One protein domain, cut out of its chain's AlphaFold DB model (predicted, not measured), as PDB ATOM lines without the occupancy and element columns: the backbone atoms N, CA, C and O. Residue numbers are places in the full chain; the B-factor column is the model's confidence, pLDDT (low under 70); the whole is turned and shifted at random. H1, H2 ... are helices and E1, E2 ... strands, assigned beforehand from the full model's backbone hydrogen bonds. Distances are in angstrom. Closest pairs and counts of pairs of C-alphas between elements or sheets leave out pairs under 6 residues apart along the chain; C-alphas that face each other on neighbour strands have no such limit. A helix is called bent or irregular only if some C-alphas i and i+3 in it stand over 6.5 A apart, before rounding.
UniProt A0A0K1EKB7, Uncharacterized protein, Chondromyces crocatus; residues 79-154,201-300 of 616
ATOM      1  N   GLU A  79     -27.150 121.877 -18.623       95.69
ATOM      2  CA  GLU A  79     -27.488 121.252 -17.350       95.69
ATOM      3  C   GLU A  79     -28.260 119.955 -17.605       95.69
ATOM      4  O   GLU A  79     -29.332 119.958 -18.209       95.69
ATOM      5  N   LEU A  80     -27.706 118.833 -17.149       95.50
ATOM      6  CA  LEU A  80     -28.339 117.522 -17.237       95.50
ATOM      7  C   LEU A  80     -28.853 117.120 -15.863       95.50
ATOM      8  O   LEU A  80     -28.079 117.035 -14.912       95.50
ATOM      9  N   THR A  81     -30.148 116.825 -15.767       97.25
ATOM     10  CA  THR A  81     -30.758 116.293 -14.546       97.25
ATOM     11  C   THR A  81     -31.260 114.878 -14.789       97.25
ATOM     12  O   THR A  81     -32.023 114.632 -15.721       97.25
ATOM     13  N   TYR A  82     -30.852 113.953 -13.923       98.00
ATOM     14  CA  TYR A  82     -31.285 112.560 -13.944       98.00
ATOM     15  C   TYR A  82     -31.987 112.212 -12.636       98.00
ATOM     16  O   TYR A  82     -31.506 112.565 -11.560       98.00
ATOM     17  N   SER A  83     -33.091 111.469 -12.719       97.69
ATOM     18  CA  SER A  83     -33.748 110.862 -11.561       97.69
ATOM     19  C   SER A  83     -33.741 109.344 -11.675       97.69
ATOM     20  O   SER A  83     -34.075 108.810 -12.730       97.69
ATOM     21  N   LEU A  84     -33.413 108.641 -10.584       97.56
ATOM     22  CA  LEU A  84     -33.397 107.173 -10.550       97.56
ATOM     23  C   LEU A  84     -34.747 106.566 -10.968       97.56
ATOM     24  O   LEU A  84     -34.768 105.551 -11.665       97.56
ATOM     25  N   ALA A  85     -35.858 107.209 -10.592       96.12
ATOM     26  CA  ALA A  85     -37.215 106.753 -10.897       96.12
ATOM     27  C   ALA A  85     -37.575 106.839 -12.393       96.12
ATOM     28  O   ALA A  85     -38.465 106.129 -12.849       96.12
ATOM     29  N   GLU A  86     -36.878 107.682 -13.160       95.62
ATOM     30  CA  GLU A  86     -37.099 107.866 -14.602       95.62
ATOM     31  C   GLU A  86     -36.197 106.967 -15.462       95.62
ATOM     32  O   GLU A  86     -36.334 106.933 -16.686       95.62
ATOM     33  N   LEU A  87     -35.235 106.270 -14.849       96.94
ATOM     34  CA  LEU A  87     -34.282 105.439 -15.577       96.94
ATOM     35  C   LEU A  87     -34.856 104.041 -15.854       96.94
ATOM     36  O   LEU A  87     -35.381 103.399 -14.939       96.94
ATOM     37  N   PRO A  88     -34.713 103.523 -17.089       94.88
ATOM     38  CA  PRO A  88     -35.493 102.371 -17.536       94.88
ATOM     39  C   PRO A  88     -34.966 101.024 -17.026       94.88
ATOM     40  O   PRO A  88     -35.667 100.020 -17.130       94.88
ATOM     41  N   SER A  89     -33.747 100.955 -16.477       96.25
ATOM     42  CA  SER A  89     -33.206  99.701 -15.937       96.25
ATOM     43  C   SER A  89     -32.128  99.900 -14.870       96.25
ATOM     44  O   SER A  89     -31.563 100.990 -14.731       96.25
ATOM     45  N   ALA A  90     -31.785  98.812 -14.169       97.50
ATOM     46  CA  ALA A  90     -30.670  98.776 -13.224       97.50
ATOM     47  C   ALA A  90     -29.334  99.161 -13.882       97.50
ATOM     48  O   ALA A  90     -28.533  99.859 -13.272       97.50
ATOM     49  N   GLN A  91     -29.110  98.789 -15.149       97.81
ATOM     50  CA  GLN A  91     -27.902  99.180 -15.891       97.81
ATOM     51  C   GLN A  91     -27.799 100.702 -16.072       97.81
ATOM     52  O   GLN A  91     -26.714 101.262 -15.944       97.81
ATOM     53  N   HIS A  92     -28.915 101.399 -16.298       98.25
ATOM     54  CA  HIS A  92     -28.913 102.862 -16.388       98.25
ATOM     55  C   HIS A  92     -28.676 103.512 -15.026       98.25
ATOM     56  O   HIS A  92     -27.899 104.458 -14.930       98.25
ATOM     57  N   ARG A  93     -29.300 102.991 -13.960       98.62
ATOM     58  CA  ARG A  93     -29.085 103.481 -12.587       98.62
ATOM     59  C   ARG A  93     -27.643 103.258 -12.118       98.62
ATOM     60  O   ARG A  93     -27.034 104.174 -11.571       98.62
ATOM     61  N   ALA A  94     -27.059 102.101 -12.423       98.50
ATOM     62  CA  ALA A  94     -25.640 101.824 -12.211       98.50
ATOM     63  C   ALA A  94     -24.736 102.727 -13.069       98.50
ATOM     64  O   ALA A  94     -23.725 103.225 -12.581       98.50
ATOM     65  N   GLY A  95     -25.112 102.982 -14.328       98.38
ATOM     66  CA  GLY A  95     -24.427 103.933 -15.207       98.38
ATOM     67  C   GLY A  95     -24.429 105.357 -14.653       98.38
ATOM     68  O   GLY A  95     -23.392 106.016 -14.654       98.38
ATOM     69  N   LEU A  96     -25.551 105.805 -14.083       98.75
ATOM     70  CA  LEU A  96     -25.640 107.095 -13.402       98.75
ATOM     71  C   LEU A  96     -24.701 107.172 -12.194       98.75
ATOM     72  O   LEU A  96     -23.973 108.152 -12.052       98.75
ATOM     73  N   ALA A  97     -24.667 106.130 -11.359       98.50
ATOM     74  CA  ALA A  97     -23.723 106.053 -10.247       98.50
ATOM     75  C   ALA A  97     -22.263 106.090 -10.726       98.50
ATOM     76  O   ALA A  97     -21.438 106.803 -10.153       98.50
ATOM     77  N   GLY A  98     -21.952 105.385 -11.817       98.31
ATOM     78  CA  GLY A  98     -20.640 105.432 -12.457       98.31
ATOM     79  C   GLY A  98     -20.259 106.834 -12.937       98.31
ATOM     80  O   GLY A  98     -19.143 107.284 -12.678       98.31
ATOM     81  N   LEU A  99     -21.189 107.556 -13.571       98.62
ATOM     82  CA  LEU A  99     -20.981 108.941 -14.001       98.62
ATOM     83  C   LEU A  99     -20.684 109.854 -12.805       98.62
ATOM     84  O   LEU A  99     -19.700 110.591 -12.830       98.62
ATOM     85  N   VAL A 100     -21.488 109.773 -11.739       98.50
ATOM     86  CA  VAL A 100     -21.279 110.550 -10.505       98.50
ATOM     87  C   VAL A 100     -19.893 110.287  -9.917       98.50
ATOM     88  O   VAL A 100     -19.157 111.232  -9.620       98.50
ATOM     89  N   MET A 101     -19.496 109.016  -9.808       97.94
ATOM     90  CA  MET A 101     -18.177 108.630  -9.303       97.94
ATOM     91  C   MET A 101     -17.038 109.159 -10.182       97.94
ATOM     92  O   MET A 101     -16.032 109.634  -9.655       97.94
ATOM     93  N   LEU A 102     -17.187 109.119 -11.511       97.44
ATOM     94  CA  LEU A 102     -16.166 109.620 -12.430       97.44
ATOM     95  C   LEU A 102     -16.024 111.143 -12.362       97.44
ATOM     96  O   LEU A 102     -14.901 111.642 -12.344       97.44
ATOM     97  N   VAL A 103     -17.133 111.883 -12.280       96.94
ATOM     98  CA  VAL A 103     -17.109 113.346 -12.118       96.94
ATOM     99  C   VAL A 103     -16.436 113.721 -10.794       96.94
ATOM    100  O   VAL A 103     -15.543 114.568 -10.775       96.94
ATOM    101  N   ALA A 104     -16.792 113.044  -9.697       95.38
ATOM    102  CA  ALA A 104     -16.159 113.248  -8.394       95.38
ATOM    103  C   ALA A 104     -14.657 112.907  -8.415       95.38
ATOM    104  O   ALA A 104     -13.843 113.593  -7.794       95.38
ATOM    105  N   TRP A 105     -14.263 111.866  -9.153       95.19
ATOM    106  CA  TRP A 105     -12.859 111.532  -9.356       95.19
ATOM    107  C   TRP A 105     -12.125 112.614 -10.154       95.19
ATOM    108  O   TRP A 105     -11.092 113.094  -9.688       95.19
ATOM    109  N   LEU A 106     -12.679 113.061 -11.287       94.06
ATOM    110  CA  LEU A 106     -12.107 114.109 -12.141       94.06
ATOM    111  C   LEU A 106     -11.933 115.446 -11.418       94.06
ATOM    112  O   LEU A 106     -10.973 116.160 -11.704       94.06
ATOM    113  N   ALA A 107     -12.824 115.779 -10.481       92.31
ATOM    114  CA  ALA A 107     -12.728 116.992  -9.670       92.31
ATOM    115  C   ALA A 107     -11.479 117.023  -8.767       92.31
ATOM    116  O   ALA A 107     -11.028 118.098  -8.381       92.31
ATOM    117  N   ARG A 108     -10.902 115.854  -8.447       91.25
ATOM    118  CA  ARG A 108      -9.665 115.725  -7.654       91.25
ATOM    119  C   ARG A 108      -8.401 115.674  -8.509       91.25
ATOM    120  O   ARG A 108      -7.303 115.758  -7.965       91.25
ATOM    121  N   GLN A 109      -8.538 115.501  -9.823       88.56
ATOM    122  CA  GLN A 109      -7.396 115.395 -10.721       88.56
ATOM    123  C   GLN A 109      -6.879 116.786 -11.113       88.56
ATOM    124  O   GLN A 109      -7.677 117.709 -11.299       88.56
ATOM    125  N   PRO A 110      -5.558 116.953 -11.301       80.88
ATOM    126  CA  PRO A 110      -5.011 118.193 -11.832       80.88
ATOM    127  C   PRO A 110      -5.573 118.434 -13.240       80.88
ATOM    128  O   PRO A 110      -5.360 117.643 -14.163       80.88
ATOM    129  N   ALA A 111      -6.332 119.516 -13.411       68.12
ATOM    130  CA  ALA A 111      -6.975 119.821 -14.681       68.12
ATOM    131  C   ALA A 111      -5.934 120.294 -15.709       68.12
ATOM    132  O   ALA A 111      -5.439 121.417 -15.624       68.12
ATOM    133  N   LYS A 112      -5.619 119.446 -16.700       66.56
ATOM    134  CA  LYS A 112      -4.835 119.854 -17.881       66.56
ATOM    135  C   LYS A 112      -5.634 120.778 -18.814       66.56
ATOM    136  O   LYS A 112      -5.060 121.678 -19.412       66.56
ATOM    137  N   GLU A 113      -6.952 120.580 -18.904       70.88
ATOM    138  CA  GLU A 113      -7.877 121.340 -19.759       70.88
ATOM    139  C   GLU A 113      -8.961 122.026 -18.901       70.88
ATOM    140  O   GLU A 113      -9.530 121.410 -17.993       70.88
ATOM    141  N   ARG A 114      -9.260 123.304 -19.182       70.88
ATOM    142  CA  ARG A 114     -10.301 124.093 -18.496       70.88
ATOM    143  C   ARG A 114     -11.660 123.874 -19.172       70.88
ATOM    144  O   ARG A 114     -12.014 124.614 -20.079       70.88
ATOM    145  N   GLY A 115     -12.395 122.855 -18.732       86.38
ATOM    146  CA  GLY A 115     -13.788 122.602 -19.130       86.38
ATOM    147  C   GLY A 115     -14.698 122.413 -17.919       86.38
ATOM    148  O   GLY A 115     -14.228 121.991 -16.854       86.38
ATOM    149  N   ILE A 116     -15.985 122.711 -18.080       92.31
ATOM    150  CA  ILE A 116     -17.017 122.554 -17.054       92.31
ATOM    151  C   ILE A 116     -17.460 121.091 -17.008       92.31
ATOM    152  O   ILE A 116     -18.052 120.564 -17.944       92.31
ATOM    153  N   CYS A 117     -17.169 120.432 -15.890       94.62
ATOM    154  CA  CYS A 117     -17.678 119.106 -15.564       94.62
ATOM    155  C   CYS A 117     -17.832 119.007 -14.050       94.62
ATOM    156  O   CYS A 117     -16.864 118.743 -13.333       94.62
ATOM    157  N   SER A 118     -19.028 119.318 -13.558       95.38
ATOM    158  CA  SER A 118     -19.299 119.364 -12.125       95.38
ATOM    159  C   SER A 118     -20.715 118.918 -11.792       95.38
ATOM    160  O   SER A 118     -21.663 119.125 -12.549       95.38
ATOM    161  N   ILE A 119     -20.851 118.307 -10.620       97.38
ATOM    162  CA  ILE A 119     -22.144 118.019 -10.004       97.38
ATOM    163  C   ILE A 119     -22.624 119.308  -9.333       97.38
ATOM    164  O   ILE A 119     -21.929 119.842  -8.469       97.38
ATOM    165  N   THR A 120     -23.790 119.814  -9.732       97.44
ATOM    166  CA  THR A 120     -24.416 120.998  -9.121       97.44
ATOM    167  C   THR A 120     -25.303 120.619  -7.941       97.44
ATOM    168  O   THR A 120     -25.397 121.369  -6.972       97.44
ATOM    169  N   ARG A 121     -25.925 119.435  -7.993       97.50
ATOM    170  CA  ARG A 121     -26.775 118.893  -6.927       97.50
ATOM    171  C   ARG A 121     -26.707 117.370  -6.930       97.50
ATOM    172  O   ARG A 121     -26.852 116.765  -7.987       97.50
ATOM    173  N   LEU A 122     -26.523 116.759  -5.761       97.75
ATOM    174  CA  LEU A 122     -26.555 115.308  -5.567       97.75
ATOM    175  C   LEU A 122     -27.442 114.968  -4.374       97.75
ATOM    176  O   LEU A 122     -27.211 115.445  -3.268       97.75
ATOM    177  N   GLU A 123     -28.449 114.140  -4.620       96.44
ATOM    178  CA  GLU A 123     -29.421 113.666  -3.638       96.44
ATOM    179  C   GLU A 123     -29.599 112.152  -3.773       96.44
ATOM    180  O   GLU A 123     -29.102 111.542  -4.720       96.44
ATOM    181  N   ALA A 124     -30.363 111.541  -2.864       94.75
ATOM    182  CA  ALA A 124     -30.625 110.104  -2.899       94.75
ATOM    183  C   ALA A 124     -31.263 109.644  -4.226       94.75
ATOM    184  O   ALA A 124     -30.843 108.654  -4.810       94.75
ATOM    185  N   GLY A 125     -32.252 110.376  -4.751       95.88
ATOM    186  CA  GLY A 125     -33.007 109.967  -5.947       95.88
ATOM    187  C   GLY A 125     -32.663 110.709  -7.242       95.88
ATOM    188  O   GLY A 125     -33.275 110.431  -8.281       95.88
ATOM    189  N   ARG A 126     -31.766 111.702  -7.194       97.38
ATOM    190  CA  ARG A 126     -31.573 112.676  -8.277       97.38
ATOM    191  C   ARG A 126     -30.165 113.267  -8.272       97.38
ATOM    192  O   ARG A 126     -29.583 113.499  -7.217       97.38
ATOM    193  N   VAL A 127     -29.654 113.576  -9.460       98.31
ATOM    194  CA  VAL A 127     -28.429 114.362  -9.647       98.31
ATOM    195  C   VAL A 127     -28.613 115.378 -10.769       98.31
ATOM    196  O   VAL A 127     -29.254 115.078 -11.778       98.31
ATOM    197  N   SER A 128     -28.030 116.561 -10.589       98.25
ATOM    198  CA  SER A 128     -27.898 117.596 -11.612       98.25
ATOM    199  C   SER A 128     -26.414 117.864 -11.874       98.25
ATOM    200  O   SER A 128     -25.604 117.943 -10.945       98.25
ATOM    201  N   LEU A 129     -26.053 117.940 -13.151       97.12
ATOM    202  CA  LEU A 129     -24.688 118.062 -13.655       97.12
ATOM    203  C   LEU A 129     -24.612 119.243 -14.611       97.12
ATOM    204  O   LEU A 129     -25.488 119.401 -15.457       97.12
ATOM    205  N   ARG A 130     -23.525 120.010 -14.545       96.88
ATOM    206  CA  ARG A 130     -23.205 121.034 -15.539       96.88
ATOM    207  C   ARG A 130     -22.036 120.562 -16.393       96.88
ATOM    208  O   ARG A 130     -20.991 120.187 -15.851       96.88
ATOM    209  N   LEU A 131     -22.225 120.569 -17.710       96.31
ATOM    210  CA  LEU A 131     -21.261 120.060 -18.686       96.31
ATOM    211  C   LEU A 131     -21.092 121.046 -19.840       96.31
ATOM    212  O   LEU A 131     -22.073 121.594 -20.329       96.31
ATOM    213  N   ASP A 132     -19.862 121.233 -20.302       95.81
ATOM    214  CA  ASP A 132     -19.570 121.753 -21.640       95.81
ATOM    215  C   ASP A 132     -18.944 120.654 -22.523       95.81
ATOM    216  O   ASP A 132     -18.681 119.537 -22.059       95.81
ATOM    217  N   LEU A 133     -18.701 120.960 -23.801       95.19
ATOM    218  CA  LEU A 133     -18.081 120.024 -24.744       95.19
ATOM    219  C   LEU A 133     -16.732 119.491 -24.225       95.19
ATOM    220  O   LEU A 133     -16.461 118.289 -24.286       95.19
ATOM    221  N   THR A 134     -15.901 120.370 -23.658       94.44
ATOM    222  CA  THR A 134     -14.607 120.007 -23.060       94.44
ATOM    223  C   THR A 134     -14.790 119.065 -21.864       94.44
ATOM    224  O   THR A 134     -14.023 118.121 -21.683       94.44
ATOM    225  N   GLY A 135     -15.825 119.264 -21.052       95.00
ATOM    226  CA  GLY A 135     -16.207 118.401 -19.942       95.00
ATOM    227  C   GLY A 135     -16.623 117.004 -20.395       95.00
ATOM    228  O   GLY A 135     -16.167 116.016 -19.811       95.00
ATOM    229  N   VAL A 136     -17.415 116.901 -21.467       96.50
ATOM    230  CA  VAL A 136     -17.774 115.609 -22.085       96.50
ATOM    231  C   VAL A 136     -16.539 114.908 -22.645       96.50
ATOM    232  O   VAL A 136     -16.349 113.716 -22.391       96.50
ATOM    233  N   LYS A 137     -15.647 115.643 -23.322       95.25
ATOM    234  CA  LYS A 137     -14.354 115.112 -23.771       95.25
ATOM    235  C   LYS A 137     -13.554 114.537 -22.603       95.25
ATOM    236  O   LYS A 137     -13.145 113.382 -22.668       95.25
ATOM    237  N   ARG A 138     -13.404 115.282 -21.503       94.25
ATOM    238  CA  ARG A 138     -12.692 114.816 -20.296       94.25
ATOM    239  C   ARG A 138     -13.297 113.543 -19.701       94.25
ATOM    240  O   ARG A 138     -12.547 112.668 -19.275       94.25
ATOM    241  N   LEU A 139     -14.626 113.425 -19.671       95.94
ATOM    242  CA  LEU A 139     -15.312 112.221 -19.187       95.94
ATOM    243  C   LEU A 139     -14.991 110.998 -20.048       95.94
ATOM    244  O   LEU A 139     -14.594 109.960 -19.520       95.94
ATOM    245  N   LEU A 140     -15.143 111.117 -21.369       96.38
ATOM    246  CA  LEU A 140     -14.892 109.999 -22.278       96.38
ATOM    247  C   LEU A 140     -13.401 109.665 -22.380       96.38
ATOM    248  O   LEU A 140     -13.054 108.490 -22.462       96.38
ATOM    249  N   ASP A 141     -12.522 110.663 -22.308       95.00
ATOM    250  CA  ASP A 141     -11.077 110.451 -22.274       95.00
ATOM    251  C   ASP A 141     -10.644 109.699 -21.022       95.00
ATOM    252  O   ASP A 141      -9.879 108.749 -21.137       95.00
ATOM    253  N   ALA A 142     -11.194 110.031 -19.853       94.81
ATOM    254  CA  ALA A 142     -10.928 109.277 -18.631       94.81
ATOM    255  C   ALA A 142     -11.519 107.856 -18.665       94.81
ATOM    256  O   ALA A 142     -10.887 106.909 -18.194       94.81
ATOM    257  N   MET A 143     -12.723 107.688 -19.224       95.81
ATOM    258  CA  MET A 143     -13.393 106.385 -19.305       95.81
ATOM    259  C   MET A 143     -12.683 105.420 -20.267       95.81
ATOM    260  O   MET A 143     -12.587 104.220 -19.993       95.81
ATOM    261  N   TYR A 144     -12.179 105.934 -21.390       96.50
ATOM    262  CA  TYR A 144     -11.513 105.154 -22.436       96.50
ATOM    263  C   TYR A 144      -9.987 105.242 -22.404       96.50
ATOM    264  O   TYR A 144      -9.331 104.806 -23.350       96.50
ATOM    265  N   ASP A 145      -9.420 105.783 -21.327       95.38
ATOM    266  CA  ASP A 145      -7.978 105.909 -21.160       95.38
ATOM    267  C   ASP A 145      -7.282 104.541 -21.251       95.38
ATOM    268  O   ASP A 145      -7.751 103.530 -20.708       95.38
ATOM    269  N   ALA A 146      -6.148 104.499 -21.946       96.06
ATOM    270  CA  ALA A 146      -5.443 103.271 -22.282       96.06
ATOM    271  C   ALA A 146      -3.933 103.488 -22.410       96.06
ATOM    272  O   ALA A 146      -3.434 104.604 -22.536       96.06
ATOM    273  N   SER A 147      -3.179 102.395 -22.367       93.12
ATOM    274  CA  SER A 147      -1.735 102.400 -22.612       93.12
ATOM    275  C   SER A 147      -1.288 101.149 -23.341       93.12
ATOM    276  O   SER A 147      -1.944 100.108 -23.272       93.12
ATOM    277  N   HIS A 148      -0.125 101.242 -23.980       92.62
ATOM    278  CA  HIS A 148       0.627 100.070 -24.392       92.62
ATOM    279  C   HIS A 148       1.305  99.431 -23.177       92.62
ATOM    280  O   HIS A 148       2.089 100.071 -22.480       92.62
ATOM    281  N   GLU A 149       1.002  98.162 -22.935       90.88
ATOM    282  CA  GLU A 149       1.721  97.307 -21.994       90.88
ATOM    283  C   GLU A 149       2.404  96.169 -22.758       90.88
ATOM    284  O   GLU A 149       1.959  95.756 -23.830       90.88
ATOM    285  N   GLU A 150       3.496  95.645 -22.208       90.81
ATOM    286  CA  GLU A 150       4.210  94.517 -22.796       90.81
ATOM    287  C   GLU A 150       3.712  93.196 -22.215       90.81
ATOM    288  O   GLU A 150       3.735  92.979 -21.002       90.81
ATOM    289  N   VAL A 151       3.306  92.273 -23.085       87.69
ATOM    290  CA  VAL A 151       2.893  90.928 -22.678       87.69
ATOM    291  C   VAL A 151       3.849  89.888 -23.238       87.69
ATOM    292  O   VAL A 151       4.121  89.836 -24.436       87.69
ATOM    293  N   ALA A 152       4.319  89.023 -22.342       86.56
ATOM    294  CA  ALA A 152       5.186  87.901 -22.654       86.56
ATOM    295  C   ALA A 152       4.370  86.625 -22.901       86.56
ATOM    296  O   ALA A 152       3.654  86.155 -22.013       86.56
ATOM    297  N   VAL A 153       4.523  86.012 -24.075       88.81
ATOM    298  CA  VAL A 153       3.882  84.735 -24.427       88.81
ATOM    299  C   VAL A 153       4.908  83.708 -24.894       88.81
ATOM    300  O   VAL A 153       5.858  84.033 -25.595       88.81
ATOM    301  N   GLN A 154       4.730  82.438 -24.526       87.25
ATOM    302  CA  GLN A 154       5.645  81.363 -24.953       87.25
ATOM    303  C   GLN A 154       5.435  80.943 -26.409       87.25
ATOM    304  O   GLN A 154       6.307  80.330 -27.016       87.25
ATOM    305  N   LEU A 201     -10.749 103.501 -11.094       91.00
ATOM    306  CA  LEU A 201     -10.885 102.322 -10.232       91.00
ATOM    307  C   LEU A 201      -9.634 102.088  -9.405       91.00
ATOM    308  O   LEU A 201      -9.767 101.716  -8.247       91.00
ATOM    309  N   VAL A 202      -8.443 102.313  -9.969       89.31
ATOM    310  CA  VAL A 202      -7.160 102.065  -9.287       89.31
ATOM    311  C   VAL A 202      -7.081 102.808  -7.948       89.31
ATOM    312  O   VAL A 202      -6.681 102.210  -6.953       89.31
ATOM    313  N   ASP A 203      -7.571 104.048  -7.879       86.12
ATOM    314  CA  ASP A 203      -7.645 104.847  -6.638       86.12
ATOM    315  C   ASP A 203      -8.593 104.265  -5.567       86.12
ATOM    316  O   ASP A 203      -8.653 104.729  -4.417       86.12
ATOM    317  N   HIS A 204      -9.395 103.277  -5.949       88.19
ATOM    318  CA  HIS A 204     -10.372 102.572  -5.128       88.19
ATOM    319  C   HIS A 204     -10.037 101.090  -4.968       88.19
ATOM    320  O   HIS A 204     -10.800 100.360  -4.349       88.19
ATOM    321  N   GLU A 205      -8.896 100.638  -5.478       85.88
ATOM    322  CA  GLU A 205      -8.434  99.272  -5.293       85.88
ATOM    323  C   GLU A 205      -7.645  99.105  -3.980       85.88
ATOM    324  O   GLU A 205      -7.082 100.075  -3.460       85.88
ATOM    325  N   PRO A 206      -7.555  97.877  -3.432       84.12
ATOM    326  CA  PRO A 206      -6.696  97.604  -2.286       84.12
ATOM    327  C   PRO A 206      -5.228  97.952  -2.595       84.12
ATOM    328  O   PRO A 206      -4.739  97.636  -3.684       84.12
ATOM    329  N   PRO A 207      -4.473  98.548  -1.661       73.94
ATOM    330  CA  PRO A 207      -3.074  98.879  -1.903       73.94
ATOM    331  C   PRO A 207      -2.250  97.608  -2.159       73.94
ATOM    332  O   PRO A 207      -2.398  96.596  -1.474       73.94
ATOM    333  N   THR A 208      -1.352  97.654  -3.144       70.56
ATOM    334  CA  THR A 208      -0.400  96.569  -3.432       70.56
ATOM    335  C   THR A 208       1.002  97.134  -3.607       70.56
ATOM    336  O   THR A 208       1.163  98.241  -4.117       70.56
ATOM    337  N   ALA A 209       2.025  96.362  -3.223       57.00
ATOM    338  CA  ALA A 209       3.427  96.787  -3.297       57.00
ATOM    339  C   ALA A 209       3.877  97.192  -4.718       57.00
ATOM    340  O   ALA A 209       4.777  98.010  -4.864       57.00
ATOM    341  N   ASN A 210       3.219  96.660  -5.755       57.12
ATOM    342  CA  ASN A 210       3.567  96.882  -7.163       57.12
ATOM    343  C   ASN A 210       2.575  97.806  -7.900       57.12
ATOM    344  O   ASN A 210       2.612  97.886  -9.124       57.12
ATOM    345  N   GLY A 211       1.634  98.445  -7.193       57.09
ATOM    346  CA  GLY A 211       0.696  99.426  -7.764       57.09
ATOM    347  C   GLY A 211      -0.392  98.883  -8.704       57.09
ATOM    348  O   GLY A 211      -1.283  99.636  -9.080       57.09
ATOM    349  N   THR A 212      -0.381  97.594  -9.068       64.25
ATOM    350  CA  THR A 212      -1.426  96.964  -9.901       64.25
ATOM    351  C   THR A 212      -2.089  95.814  -9.155       64.25
ATOM    352  O   THR A 212      -1.447  94.811  -8.836       64.25
ATOM    353  N   THR A 213      -3.395  95.929  -8.913       80.69
ATOM    354  CA  THR A 213      -4.163  94.871  -8.248       80.69
ATOM    355  C   THR A 213      -4.660  93.816  -9.234       80.69
ATOM    356  O   THR A 213      -4.885  94.061 -10.421       80.69
ATOM    357  N   LEU A 214      -4.890  92.598  -8.745       89.50
ATOM    358  CA  LEU A 214      -5.527  91.558  -9.558       89.50
ATOM    359  C   LEU A 214      -6.984  91.895  -9.917       89.50
ATOM    360  O   LEU A 214      -7.522  91.327 -10.868       89.50
ATOM    361  N   TRP A 215      -7.612  92.808  -9.176       92.81
ATOM    362  CA  TRP A 215      -8.967  93.287  -9.425       92.81
ATOM    363  C   TRP A 215      -9.037  94.215 -10.636       92.81
ATOM    364  O   TRP A 215      -9.866  93.967 -11.512       92.81
ATOM    365  N   ILE A 216      -8.121  95.185 -10.770       92.31
ATOM    366  CA  ILE A 216      -8.080  96.020 -11.980       92.31
ATOM    367  C   ILE A 216      -7.769  95.172 -13.215       92.31
ATOM    368  O   ILE A 216      -8.397  95.340 -14.259       92.31
ATOM    369  N   LYS A 217      -6.876  94.180 -13.092       92.06
ATOM    370  CA  LYS A 217      -6.635  93.209 -14.168       92.06
ATOM    371  C   LYS A 217      -7.912  92.444 -14.534       92.06
ATOM    372  O   LYS A 217      -8.222  92.301 -15.712       92.06
ATOM    373  N   LEU A 218      -8.660  91.958 -13.542       94.56
ATOM    374  CA  LEU A 218      -9.924  91.260 -13.775       94.56
ATOM    375  C   LEU A 218     -10.952  92.153 -14.487       94.56
ATOM    376  O   LEU A 218     -11.609  91.695 -15.422       94.56
ATOM    377  N   TRP A 219     -11.058  93.419 -14.085       95.50
ATOM    378  CA  TRP A 219     -11.913  94.401 -14.746       95.50
ATOM    379  C   TRP A 219     -11.486  94.644 -16.202       95.50
ATOM    380  O   TRP A 219     -12.319  94.538 -17.099       95.50
ATOM    381  N   ARG A 220     -10.189  94.863 -16.462       94.38
ATOM    382  CA  ARG A 220      -9.624  95.034 -17.818       94.38
ATOM    383  C   ARG A 220      -9.944  93.841 -18.715       94.38
ATOM    384  O   ARG A 220     -10.418  94.011 -19.839       94.38
ATOM    385  N   ASP A 221      -9.733  92.633 -18.196       94.19
ATOM    386  CA  ASP A 221     -10.021  91.399 -18.921       94.19
ATOM    387  C   ASP A 221     -11.520  91.270 -19.242       94.19
ATOM    388  O   ASP A 221     -11.876  90.855 -20.346       94.19
ATOM    389  N   MET A 222     -12.403  91.655 -18.313       95.00
ATOM    390  CA  MET A 222     -13.852  91.687 -18.534       95.00
ATOM    391  C   MET A 222     -14.239  92.718 -19.598       95.00
ATOM    392  O   MET A 222     -14.992  92.377 -20.510       95.00
ATOM    393  N   VAL A 223     -13.686  93.935 -19.558       94.94
ATOM    394  CA  VAL A 223     -13.940  94.965 -20.579       94.94
ATOM    395  C   VAL A 223     -13.569  94.432 -21.966       94.94
ATOM    396  O   VAL A 223     -14.387  94.487 -22.881       94.94
ATOM    397  N   TRP A 224     -12.387  93.826 -22.124       93.31
ATOM    398  CA  TRP A 224     -11.914  93.250 -23.393       93.31
ATOM    399  C   TRP A 224     -12.617  91.976 -23.844       93.31
ATOM    400  O   TRP A 224     -12.689  91.718 -25.054       93.31
ATOM    401  N   ALA A 225     -13.095  91.155 -22.916       92.62
ATOM    402  CA  ALA A 225     -13.782  89.919 -23.255       92.62
ATOM    403  C   ALA A 225     -15.268  90.143 -23.550       92.62
ATOM    404  O   ALA A 225     -15.792  89.518 -24.470       92.62
ATOM    405  N   ILE A 226     -15.924  91.019 -22.789       93.12
ATOM    406  CA  ILE A 226     -17.380  91.151 -22.747       93.12
ATOM    407  C   ILE A 226     -17.829  92.470 -23.378       93.12
ATOM    408  O   ILE A 226     -18.401  92.460 -24.462       93.12
ATOM    409  N   LEU A 227     -17.530  93.614 -22.759       92.12
ATOM    410  CA  LEU A 227     -18.080  94.909 -23.198       92.12
ATOM    411  C   LEU A 227     -17.492  95.403 -24.529       92.12
ATOM    412  O   LEU A 227     -18.091  96.219 -25.230       92.12
ATOM    413  N   ARG A 228     -16.291  94.927 -24.859       92.25
ATOM    414  CA  ARG A 228     -15.503  95.246 -26.057       92.25
ATOM    415  C   ARG A 228     -14.899  93.971 -26.651       92.25
ATOM    416  O   ARG A 228     -13.733  93.918 -27.060       92.25
ATOM    417  N   GLY A 229     -15.709  92.910 -26.643       87.19
ATOM    418  CA  GLY A 229     -15.351  91.587 -27.147       87.19
ATOM    419  C   GLY A 229     -14.963  91.589 -28.627       87.19
ATOM    420  O   GLY A 229     -14.119  90.787 -29.037       87.19
ATOM    421  N   ILE A 230     -15.521  92.502 -29.424       87.06
ATOM    422  CA  ILE A 230     -15.255  92.606 -30.863       87.06
ATOM    423  C   ILE A 230     -14.171  93.669 -31.111       87.06
ATOM    424  O   ILE A 230     -14.288  94.766 -30.567       87.06
ATOM    425  N   PRO A 231     -13.137  93.400 -31.938       86.69
ATOM    426  CA  PRO A 231     -12.020  94.326 -32.149       86.69
ATOM    427  C   PRO A 231     -12.423  95.758 -32.519       86.69
ATOM    428  O   PRO A 231     -11.909  96.699 -31.936       86.69
ATOM    429  N   THR A 232     -13.409  95.947 -33.400       88.56
ATOM    430  CA  THR A 232     -13.867  97.290 -33.812       88.56
ATOM    431  C   THR A 232     -14.446  98.120 -32.669       88.56
ATOM    432  O   THR A 232     -14.469  99.341 -32.740       88.56
ATOM    433  N   GLN A 233     -14.894  97.482 -31.590       89.62
ATOM    434  CA  GLN A 233     -15.435  98.178 -30.425       89.62
ATOM    435  C   GLN A 233     -14.311  98.788 -29.571       89.62
ATOM    436  O   GLN A 233     -14.572  99.649 -28.736       89.62
ATOM    437  N   ARG A 234     -13.060  98.351 -29.770       92.19
ATOM    438  CA  ARG A 234     -11.875  98.755 -28.997       92.19
ATOM    439  C   ARG A 234     -11.238 100.053 -29.483       92.19
ATOM    440  O   ARG A 234     -10.444 100.625 -28.744       92.19
ATOM    441  N   LEU A 235     -11.641 100.536 -30.660       93.25
ATOM    442  CA  LEU A 235     -11.112 101.744 -31.299       93.25
ATOM    443  C   LEU A 235     -11.007 102.965 -30.362       93.25
ATOM    444  O   LEU A 235      -9.969 103.620 -30.418       93.25
ATOM    445  N   PRO A 236     -11.976 103.251 -29.460       93.50
ATOM    446  CA  PRO A 236     -11.849 104.366 -28.517       93.50
ATOM    447  C   PRO A 236     -10.617 104.279 -27.609       93.50
ATOM    448  O   PRO A 236     -10.000 105.297 -27.307       93.50
ATOM    449  N   PHE A 237     -10.246 103.073 -27.176       96.19
ATOM    450  CA  PHE A 237      -9.063 102.859 -26.340       96.19
ATOM    451  C   PHE A 237      -7.785 102.857 -27.183       96.19
ATOM    452  O   PHE A 237      -6.780 103.421 -26.772       96.19
ATOM    453  N   GLU A 238      -7.816 102.237 -28.368       95.38
ATOM    454  CA  GLU A 238      -6.664 102.190 -29.281       95.38
ATOM    455  C   GLU A 238      -6.250 103.599 -29.718       95.38
ATOM    456  O   GLU A 238      -5.076 103.939 -29.642       95.38
ATOM    457  N   ALA A 239      -7.215 104.454 -30.072       94.44
ATOM    458  CA  ALA A 239      -6.946 105.848 -30.410       94.44
ATOM    459  C   ALA A 239      -6.264 106.605 -29.260       94.44
ATOM    460  O   ALA A 239      -5.323 107.349 -29.506       94.44
ATOM    461  N   ARG A 240      -6.685 106.379 -28.009       94.94
ATOM    462  CA  ARG A 240      -6.106 107.044 -26.827       94.94
ATOM    463  C   ARG A 240      -4.726 106.512 -26.462       94.94
ATOM    464  O   ARG A 240      -3.852 107.303 -26.132       94.94
ATOM    465  N   ALA A 241      -4.507 105.202 -26.576       94.81
ATOM    466  CA  ALA A 241      -3.185 104.607 -26.382       94.81
ATOM    467  C   ALA A 241      -2.158 105.101 -27.417       94.81
ATOM    468  O   ALA A 241      -0.975 105.188 -27.102       94.81
ATOM    469  N   GLU A 242      -2.625 105.432 -28.623       93.75
ATOM    470  CA  GLU A 242      -1.826 105.962 -29.735       93.75
ATOM    471  C   GLU A 242      -1.810 107.503 -29.793       93.75
ATOM    472  O   GLU A 242      -1.295 108.065 -30.757       93.75
ATOM    473  N   GLU A 243      -2.402 108.188 -28.806       92.19
ATOM    474  CA  GLU A 243      -2.525 109.657 -28.752       92.19
ATOM    475  C   GLU A 243      -3.166 110.285 -30.013       92.19
ATOM    476  O   GLU A 243      -2.910 111.435 -30.374       92.19
ATOM    477  N   ARG A 244      -4.040 109.538 -30.696       93.06
ATOM    478  CA  ARG A 244      -4.809 110.019 -31.848       93.06
ATOM    479  C   ARG A 244      -6.016 110.842 -31.409       93.06
ATOM    480  O   ARG A 244      -6.644 110.569 -30.387       93.06
ATOM    481  N   ALA A 245      -6.388 111.808 -32.247       88.69
ATOM    482  CA  ALA A 245      -7.624 112.563 -32.079       88.69
ATOM    483  C   ALA A 245      -8.849 111.628 -32.084       88.69
ATOM    484  O   ALA A 245      -8.941 110.701 -32.893       88.69
ATOM    485  N   THR A 246      -9.784 111.898 -31.176       91.62
ATOM    486  CA  THR A 246     -11.038 111.157 -30.980       91.62
ATOM    487  C   THR A 246     -12.219 112.049 -31.361       91.62
ATOM    488  O   THR A 246     -12.108 113.273 -31.303       91.62
ATOM    489  N   THR A 247     -13.346 111.469 -31.767       93.00
ATOM    490  CA  THR A 247     -14.553 112.224 -32.178       93.00
ATOM    491  C   THR A 247     -15.789 111.850 -31.372       93.00
ATOM    492  O   THR A 247     -16.786 112.558 -31.416       93.00
ATOM    493  N   GLU A 248     -15.718 110.796 -30.559       92.94
ATOM    494  CA  GLU A 248     -16.851 110.255 -29.802       92.94
ATOM    495  C   GLU A 248     -17.470 111.284 -28.838       92.94
ATOM    496  O   GLU A 248     -18.650 111.204 -28.513       92.94
ATOM    497  N   HIS A 249     -16.681 112.257 -28.375       94.31
ATOM    498  CA  HIS A 249     -17.159 113.345 -27.521       94.31
ATOM    499  C   HIS A 249     -17.958 114.404 -28.287       94.31
ATOM    500  O   HIS A 249     -18.869 114.989 -27.707       94.31
ATOM    501  N   LEU A 250     -17.653 114.626 -29.570       95.50
ATOM    502  CA  LEU A 250     -18.429 115.504 -30.449       95.50
ATOM    503  C   LEU A 250     -19.796 114.877 -30.729       95.50
ATOM    504  O   LEU A 250     -20.814 115.547 -30.585       95.50
ATOM    505  N   ASP A 251     -19.809 113.577 -31.040       93.94
ATOM    506  CA  ASP A 251     -21.041 112.818 -31.273       93.94
ATOM    507  C   ASP A 251     -21.926 112.815 -30.014       93.94
ATOM    508  O   ASP A 251     -23.103 113.167 -30.076       93.94
ATOM    509  N   ALA A 252     -21.342 112.513 -28.847       94.69
ATOM    510  CA  ALA A 252     -22.062 112.542 -27.574       94.69
ATOM    511  C   ALA A 252     -22.595 113.943 -27.232       94.69
ATOM    512  O   ALA A 252     -23.709 114.070 -26.732       94.69
ATOM    513  N   TRP A 253     -21.830 115.005 -27.505       96.12
ATOM    514  CA  TRP A 253     -22.289 116.377 -27.287       96.12
ATOM    515  C   TRP A 253     -23.464 116.738 -28.197       96.12
ATOM    516  O   TRP A 253     -24.470 117.255 -27.713       96.12
ATOM    517  N   ALA A 254     -23.382 116.415 -29.490       94.81
ATOM    518  CA  ALA A 254     -24.466 116.642 -30.445       94.81
ATOM    519  C   ALA A 254     -25.736 115.853 -30.073       94.81
ATOM    520  O   ALA A 254     -26.857 116.329 -30.249       94.81
ATOM    521  N   ASP A 255     -25.576 114.647 -29.524       94.06
ATOM    522  CA  ASP A 255     -26.684 113.831 -29.032       94.06
ATOM    523  C   ASP A 255     -27.318 114.399 -27.753       94.06
ATOM    524  O   ASP A 255     -28.543 114.396 -27.635       94.06
ATOM    525  N   LEU A 256     -26.516 114.917 -26.818       94.31
ATOM    526  CA  LEU A 256     -26.994 115.504 -25.559       94.31
ATOM    527  C   LEU A 256     -27.624 116.892 -25.723       94.31
ATOM    528  O   LEU A 256     -28.447 117.284 -24.899       94.31
ATOM    529  N   THR A 257     -27.211 117.637 -26.746       94.62
ATOM    530  CA  THR A 257     -27.702 118.992 -27.040       94.62
ATOM    531  C   THR A 257     -28.854 119.026 -28.041       94.62
ATOM    532  O   THR A 257     -29.511 120.056 -28.170       94.62
ATOM    533  N   GLY A 258     -29.105 117.914 -28.738       90.25
ATOM    534  CA  GLY A 258     -30.247 117.765 -29.634       90.25
ATOM    535  C   GLY A 258     -31.586 117.564 -28.903       90.25
ATOM    536  O   GLY A 258     -31.669 117.700 -27.680       90.25
ATOM    537  N   PRO A 259     -32.651 117.198 -29.641       90.56
ATOM    538  CA  PRO A 259     -33.988 117.014 -29.077       90.56
ATOM    539  C   PRO A 259     -34.019 116.013 -27.912       90.56
ATOM    540  O   PRO A 259     -33.433 114.932 -27.984       90.56
ATOM    541  N   ALA A 260     -34.742 116.345 -26.839       84.88
ATOM    542  CA  ALA A 260     -34.753 115.559 -25.600       84.88
ATOM    543  C   ALA A 260     -35.308 114.127 -25.762       84.88
ATOM    544  O   ALA A 260     -34.983 113.243 -24.966       84.88
ATOM    545  N   ASP A 261     -36.140 113.901 -26.777       88.31
ATOM    546  CA  ASP A 261     -36.753 112.624 -27.147       88.31
ATOM    547  C   ASP A 261     -35.989 111.882 -28.262       88.31
ATOM    548  O   ASP A 261     -36.442 110.843 -28.750       88.31
ATOM    549  N   LYS A 262     -34.801 112.374 -28.653       90.69
ATOM    550  CA  LYS A 262     -33.962 111.759 -29.687       90.69
ATOM    551  C   LYS A 262     -33.605 110.319 -29.311       90.69
ATOM    552  O   LYS A 262     -32.787 110.056 -28.425       90.69
ATOM    553  N   ALA A 263     -34.190 109.380 -30.050       90.50
ATOM    554  CA  ALA A 263     -33.898 107.960 -29.932       90.50
ATOM    555  C   ALA A 263     -32.655 107.583 -30.753       90.50
ATOM    556  O   ALA A 263     -32.663 107.657 -31.987       90.50
ATOM    557  N   ILE A 264     -31.609 107.088 -30.099       91.44
ATOM    558  CA  ILE A 264     -30.360 106.639 -30.726       91.44
ATOM    559  C   ILE A 264     -30.198 105.120 -30.627       91.44
ATOM    560  O   ILE A 264     -30.956 104.446 -29.934       91.44
ATOM    561  N   LYS A 265     -29.251 104.546 -31.379       89.88
ATOM    562  CA  LYS A 265     -28.995 103.097 -31.376       89.88
ATOM    563  C   LYS A 265     -28.443 102.665 -30.015       89.88
ATOM    564  O   LYS A 265     -27.519 103.287 -29.505       89.88
ATOM    565  N   LEU A 266     -28.937 101.544 -29.493       86.88
ATOM    566  CA  LEU A 266     -28.467 100.935 -28.249       86.88
ATOM    567  C   LEU A 266     -27.642  99.670 -28.547       86.88
ATOM    568  O   LEU A 266     -28.200  98.579 -28.680       86.88
ATOM    569  N   PRO A 267     -26.312  99.773 -28.711       81.69
ATOM    570  CA  PRO A 267     -25.481  98.611 -28.991       81.69
ATOM    571  C   PRO A 267     -25.202  97.784 -27.725       81.69
ATOM    572  O   PRO A 267     -25.003  98.317 -26.630       81.69
ATOM    573  N   GLY A 268     -25.059  96.467 -27.908       78.06
ATOM    574  CA  GLY A 268     -24.699  95.515 -26.843       78.06
ATOM    575  C   GLY A 268     -23.337  95.758 -26.177       78.06
ATOM    576  O   GLY A 268     -23.015  95.147 -25.165       78.06
ATOM    577  N   THR A 269     -22.531  96.670 -26.726       83.44
ATOM    578  CA  THR A 269     -21.290  97.167 -26.116       83.44
ATOM    579  C   THR A 269     -21.517  98.014 -24.875       83.44
ATOM    580  O   THR A 269     -20.613  98.139 -24.050       83.44
ATOM    581  N   TYR A 270     -22.676  98.661 -24.777       86.00
ATOM    582  CA  TYR A 270     -23.032  99.518 -23.649       86.00
ATOM    583  C   TYR A 270     -24.096  98.854 -22.779       86.00
ATOM    584  O   TYR A 270     -23.989  98.894 -21.558       86.00
ATOM    585  N   PHE A 271     -25.074  98.194 -23.405       90.06
ATOM    586  CA  PHE A 271     -26.165  97.523 -22.708       90.06
ATOM    587  C   PHE A 271     -25.995  96.002 -22.736       90.06
ATOM    588  O   PHE A 271     -26.126  95.358 -23.779       90.06
ATOM    589  N   ILE A 272     -25.723  95.409 -21.577       90.81
ATOM    590  CA  ILE A 272     -25.573  93.962 -21.429       90.81
ATOM    591  C   ILE A 272     -26.890  93.283 -21.811       90.81
ATOM    592  O   ILE A 272     -27.952  93.615 -21.292       90.81
ATOM    593  N   GLY A 273     -26.808  92.310 -22.721       82.12
ATOM    594  CA  GLY A 273     -27.962  91.564 -23.223       82.12
ATOM    595  C   GLY A 273     -28.647  92.187 -24.444       82.12
ATOM    596  O   GLY A 273     -29.454  91.501 -25.068       82.12
ATOM    597  N   ALA A 274     -28.304  93.420 -24.845       80.69
ATOM    598  CA  ALA A 274     -28.805  93.970 -26.104       80.69
ATOM    599  C   ALA A 274     -28.165  93.258 -27.301       80.69
ATOM    600  O   ALA A 274     -26.942  93.111 -27.400       80.69
ATOM    601  N   GLN A 275     -29.011  92.845 -28.239       71.62
ATOM    602  CA  GLN A 275     -28.595  92.413 -29.568       71.62
ATOM    603  C   GLN A 275     -28.670  93.600 -30.529       71.62
ATOM    604  O   GLN A 275     -29.295  94.612 -30.236       71.62
ATOM    605  N   GLU A 276     -28.031  93.505 -31.696       70.12
ATOM    606  CA  GLU A 276     -28.139  94.580 -32.690       70.12
ATOM    607  C   GLU A 276     -29.577  94.734 -33.210       70.12
ATOM    608  O   GLU A 276     -30.019  95.849 -33.491       70.12
ATOM    609  N   ARG A 277     -30.303  93.617 -33.314       76.25
ATOM    610  CA  ARG A 277     -31.704  93.550 -33.727       76.25
ATOM    611  C   ARG A 277     -32.437  92.489 -32.913       76.25
ATOM    612  O   ARG A 277     -31.823  91.510 -32.496       76.25
ATOM    613  N   SER A 278     -33.731  92.690 -32.688       76.00
ATOM    614  CA  SER A 278     -34.626  91.684 -32.116       76.00
ATOM    615  C   SER A 278     -34.889  90.539 -33.107       76.00
ATOM    616  O   SER A 278     -34.498  90.613 -34.274       76.00
ATOM    617  N   ALA A 279     -35.595  89.493 -32.661       77.81
ATOM    618  CA  ALA A 279     -36.066  88.414 -33.540       77.81
ATOM    619  C   ALA A 279     -36.954  88.933 -34.691       77.81
ATOM    620  O   ALA A 279     -36.919  88.384 -35.786       77.81
ATOM    621  N   GLU A 280     -37.653  90.049 -34.462       81.69
ATOM    622  CA  GLU A 280     -38.469  90.763 -35.453       81.69
ATOM    623  C   GLU A 280     -37.653  91.766 -36.288       81.69
ATOM    624  O   GLU A 280     -38.205  92.639 -36.953       81.69
ATOM    625  N   ASN A 281     -36.317  91.688 -36.239       79.75
ATOM    626  CA  ASN A 281     -35.394  92.537 -36.994       79.75
ATOM    627  C   ASN A 281     -35.475  94.044 -36.640       79.75
ATOM    628  O   ASN A 281     -35.002  94.889 -37.403       79.75
ATOM    629  N   VAL A 282     -36.018  94.389 -35.465       79.62
ATOM    630  CA  VAL A 282     -36.104  95.771 -34.958       79.62
ATOM    631  C   VAL A 282     -34.849  96.101 -34.153       79.62
ATOM    632  O   VAL A 282     -34.480  95.366 -33.238       79.62
ATOM    633  N   GLY A 283     -34.174  97.201 -34.492       79.88
ATOM    634  CA  GLY A 283     -32.998  97.662 -33.753       79.88
ATOM    635  C   GLY A 283     -33.364  98.184 -32.366       79.88
ATOM    636  O   GLY A 283     -34.343  98.915 -32.218       79.88
ATOM    637  N   PHE A 284     -32.560  97.848 -31.358       84.44
ATOM    638  CA  PHE A 284     -32.722  98.411 -30.020       84.44
ATOM    639  C   PHE A 284     -32.327  99.892 -30.030       84.44
ATOM    640  O   PHE A 284     -31.282 100.265 -30.574       84.44
ATOM    641  N   ARG A 285     -33.185 100.733 -29.448       90.19
ATOM    642  CA  ARG A 285     -32.985 102.180 -29.332       90.19
ATOM    643  C   ARG A 285     -33.198 102.630 -27.897       90.19
ATOM    644  O   ARG A 285     -33.885 101.950 -27.141       90.19
ATOM    645  N   ASP A 286     -32.613 103.767 -27.569       91.88
ATOM    646  CA  ASP A 286     -32.692 104.393 -26.255       91.88
ATOM    647  C   ASP A 286     -32.638 105.919 -26.397       91.88
ATOM    648  O   ASP A 286     -32.248 106.423 -27.456       91.88
ATOM    649  N   LEU A 287     -33.030 106.663 -25.366       94.06
ATOM    650  CA  LEU A 287     -32.874 108.117 -25.367       94.06
ATOM    651  C   LEU A 287     -31.391 108.478 -25.289       94.06
ATOM    652  O   LEU A 287     -30.659 107.896 -24.490       94.06
ATOM    653  N   ALA A 288     -30.960 109.484 -26.053       94.00
ATOM    654  CA  ALA A 288     -29.567 109.946 -26.072       94.00
ATOM    655  C   ALA A 288     -28.982 110.156 -24.663       94.00
ATOM    656  O   ALA A 288     -27.934 109.610 -24.319       94.00
ATOM    657  N   ARG A 289     -29.723 110.861 -23.799       94.44
ATOM    658  CA  ARG A 289     -29.328 111.104 -22.403       94.44
ATOM    659  C   ARG A 289     -29.200 109.824 -21.566       94.44
ATOM    660  O   ARG A 289     -28.380 109.766 -20.659       94.44
ATOM    661  N   GLN A 290     -30.025 108.809 -21.829       95.44
ATOM    662  CA  GLN A 290     -30.035 107.554 -21.068       95.44
ATOM    663  C   GLN A 290     -28.900 106.641 -21.533       95.44
ATOM    664  O   GLN A 290     -28.114 106.181 -20.703       95.44
ATOM    665  N   GLN A 291     -28.726 106.493 -22.846       95.06
ATOM    666  CA  GLN A 291     -27.622 105.735 -23.423       95.06
ATOM    667  C   GLN A 291     -26.267 106.315 -23.001       95.06
ATOM    668  O   GLN A 291     -25.344 105.541 -22.730       95.06
ATOM    669  N   PHE A 292     -26.158 107.643 -22.861       96.62
ATOM    670  CA  PHE A 292     -24.934 108.292 -22.392       96.62
ATOM    671  C   PHE A 292     -24.473 107.748 -21.028       96.62
ATOM    672  O   PHE A 292     -23.279 107.540 -20.809       96.62
ATOM    673  N   LEU A 293     -25.407 107.421 -20.125       98.00
ATOM    674  CA  LEU A 293     -25.096 106.841 -18.812       98.00
ATOM    675  C   LEU A 293     -24.406 105.477 -18.920       98.00
ATOM    676  O   LEU A 293     -23.575 105.124 -18.080       98.00
ATOM    677  N   LEU A 294     -24.712 104.703 -19.961       96.94
ATOM    678  CA  LEU A 294     -24.174 103.354 -20.138       96.94
ATOM    679  C   LEU A 294     -22.684 103.345 -20.501       96.94
ATOM    680  O   LEU A 294     -22.028 102.313 -20.345       96.94
ATOM    681  N   HIS A 295     -22.110 104.479 -20.915       96.50
ATOM    682  CA  HIS A 295     -20.655 104.621 -21.017       96.50
ATOM    683  C   HIS A 295     -19.959 104.401 -19.672       96.50
ATOM    684  O   HIS A 295     -18.858 103.853 -19.633       96.50
ATOM    685  N   PHE A 296     -20.625 104.783 -18.582       97.88
ATOM    686  CA  PHE A 296     -20.077 104.788 -17.229       97.88
ATOM    687  C   PHE A 296     -20.551 103.599 -16.389       97.88
ATOM    688  O   PHE A 296     -20.066 103.404 -15.276       97.88
ATOM    689  N   LEU A 297     -21.422 102.743 -16.938       96.88
ATOM    690  CA  LEU A 297     -21.805 101.468 -16.327       96.88
ATOM    691  C   LEU A 297     -20.598 100.677 -15.789       96.88
ATOM    692  O   LEU A 297     -20.671 100.238 -14.640       96.88
ATOM    693  N   PRO A 298     -19.469 100.522 -16.522       96.31
ATOM    694  CA  PRO A 298     -18.368  99.659 -16.088       96.31
ATOM    695  C   PRO A 298     -17.702 100.071 -14.775       96.31
ATOM    696  O   PRO A 298     -16.962  99.269 -14.208       96.31
ATOM    697  N   ILE A 299     -17.938 101.297 -14.309       96.69
ATOM    698  CA  ILE A 299     -17.397 101.843 -13.061       96.69
ATOM    699  C   ILE A 299     -18.114 101.245 -11.842       96.69
ATOM    700  O   ILE A 299     -17.482 100.991 -10.820       96.69
ATOM    701  N   ALA A 300     -19.417 100.982 -11.958       96.69
ATOM    702  CA  ALA A 300     -20.247 100.479 -10.863       96.69
ATOM    703  C   ALA A 300     -20.339  98.939 -10.811       96.69
ATOM    704  O   ALA A 300     -20.843  98.380  -9.835       96.69
TER     705      ALA A 300
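What this domain is: This is residues 79 to 154 and 201 to 300 of the 616 residues of an uncharacterized protein of Chondromyces crocatus (UniProt A0A0K1EKB7). The longest helix, H1, lies slantwise over one face of a small sheet, E1 E3 E2, and crossed shorter helices H2 and H6 pack on it together with the short H7, while H5 packs on H2 and H6. H3 and H4 are more loosely set, E4 leads away as an arm to the cut, and the hairpin E5 and E6, with a long loop, lies by H6. The 176 printed residues hold seven named helices and six named strands, in the order E1 H1 E2 E3 H2 E4 H3 H4 H5 E5 E6 H6 H7; both sheets are antiparallel and the class is mixed, helices and strands. The whole is compact, with a radius of gyration of the C-alphas of 16.9 A and spans of 51 by 43 by 32 A.

Where its parts are: Find C-alpha 79 at (-27.488, 121.252, -17.350), where E1, residues 79 to 83, begins. H1, residues 90 to 107, runs 25.8 A from C-alpha 90 at (-30.670, 98.776, -13.224). Next come E2, 117 to 122, E3, 126 to 131, H2, 133 to 143, and E4, 146 to 153, 20.9 A long. After the cut come H3, 214 to 227, 18.8 A long, H4, 231 to 241, H5, 248 to 257, E5, 263 to 265, E6, 285 to 287, H6, 288 to 294, and H7, 297 to 300, which ends at C-alpha 300 at (-20.247, 100.479, -10.863).

How they stand to each other: Look first at inner strand E3, the antiparallel neighbour of both E1 and E2: N 80 of E1 and O 129 of E3 are within hydrogen-bond range at 2.8 A, and N 120 of E2 and O 128 of E3 are within hydrogen-bond range at 2.9 A. E1, H1 and E2 form a split strand-helix-strand unit, two strands running the same way with E3 between them, and its crossover is right-handed. In two layers, H1 is on one face of this sheet, at a height over the sheet of 9.6 A. H1 is the hub: it touches H7 at Gly 95 and Leu 297, C-alphas 3.8 A apart, touches H6 about perpendicular at 82 degrees, with C-alphas 95 and 293 closest at 4.7 A, and only just touches H2, with 3 pairs of C-alphas within 8 A. H5 touches H2 at C-alphas 249 and 137, 5.0 A apart, and H6 at C-alphas 255 and 288, 5.7 A apart. H3 and H4 are close but not clearly touching, C-alphas 224 and 234 being 7.9 A apart; C-alphas 147 of E4 and 241 of H4 are 4.6 A apart. E4 pairs with no named strand; in the hairpin E5 and E6, N 264 and O 286 are 2.8 A apart, within hydrogen-bond range. Every O i to N i+4 pair is within range in H1, H2, H3 and H5, but 3 of 7 in irregular H4, where C-alphas 233 and 236 are 7.4 A apart, and 1 of 3 in H6, with O i to N i+3 pairs 5 of 8 and 2 of 4; H7 is too short for an i+4 pair.

The domain as a whole: The C-alphas of Gln 154 and Pro 259, the two farthest apart, are 53.5 A apart. Residues 155 to 200 are not printed, and C-alphas 154 and 201 are 30.5 A apart across the cut. The link from E5 to E6 is long, 19 residues. Mean pLDDT of the printed part is 90.8; look for values under 70 at residues 111 to 112 and 209 to 212.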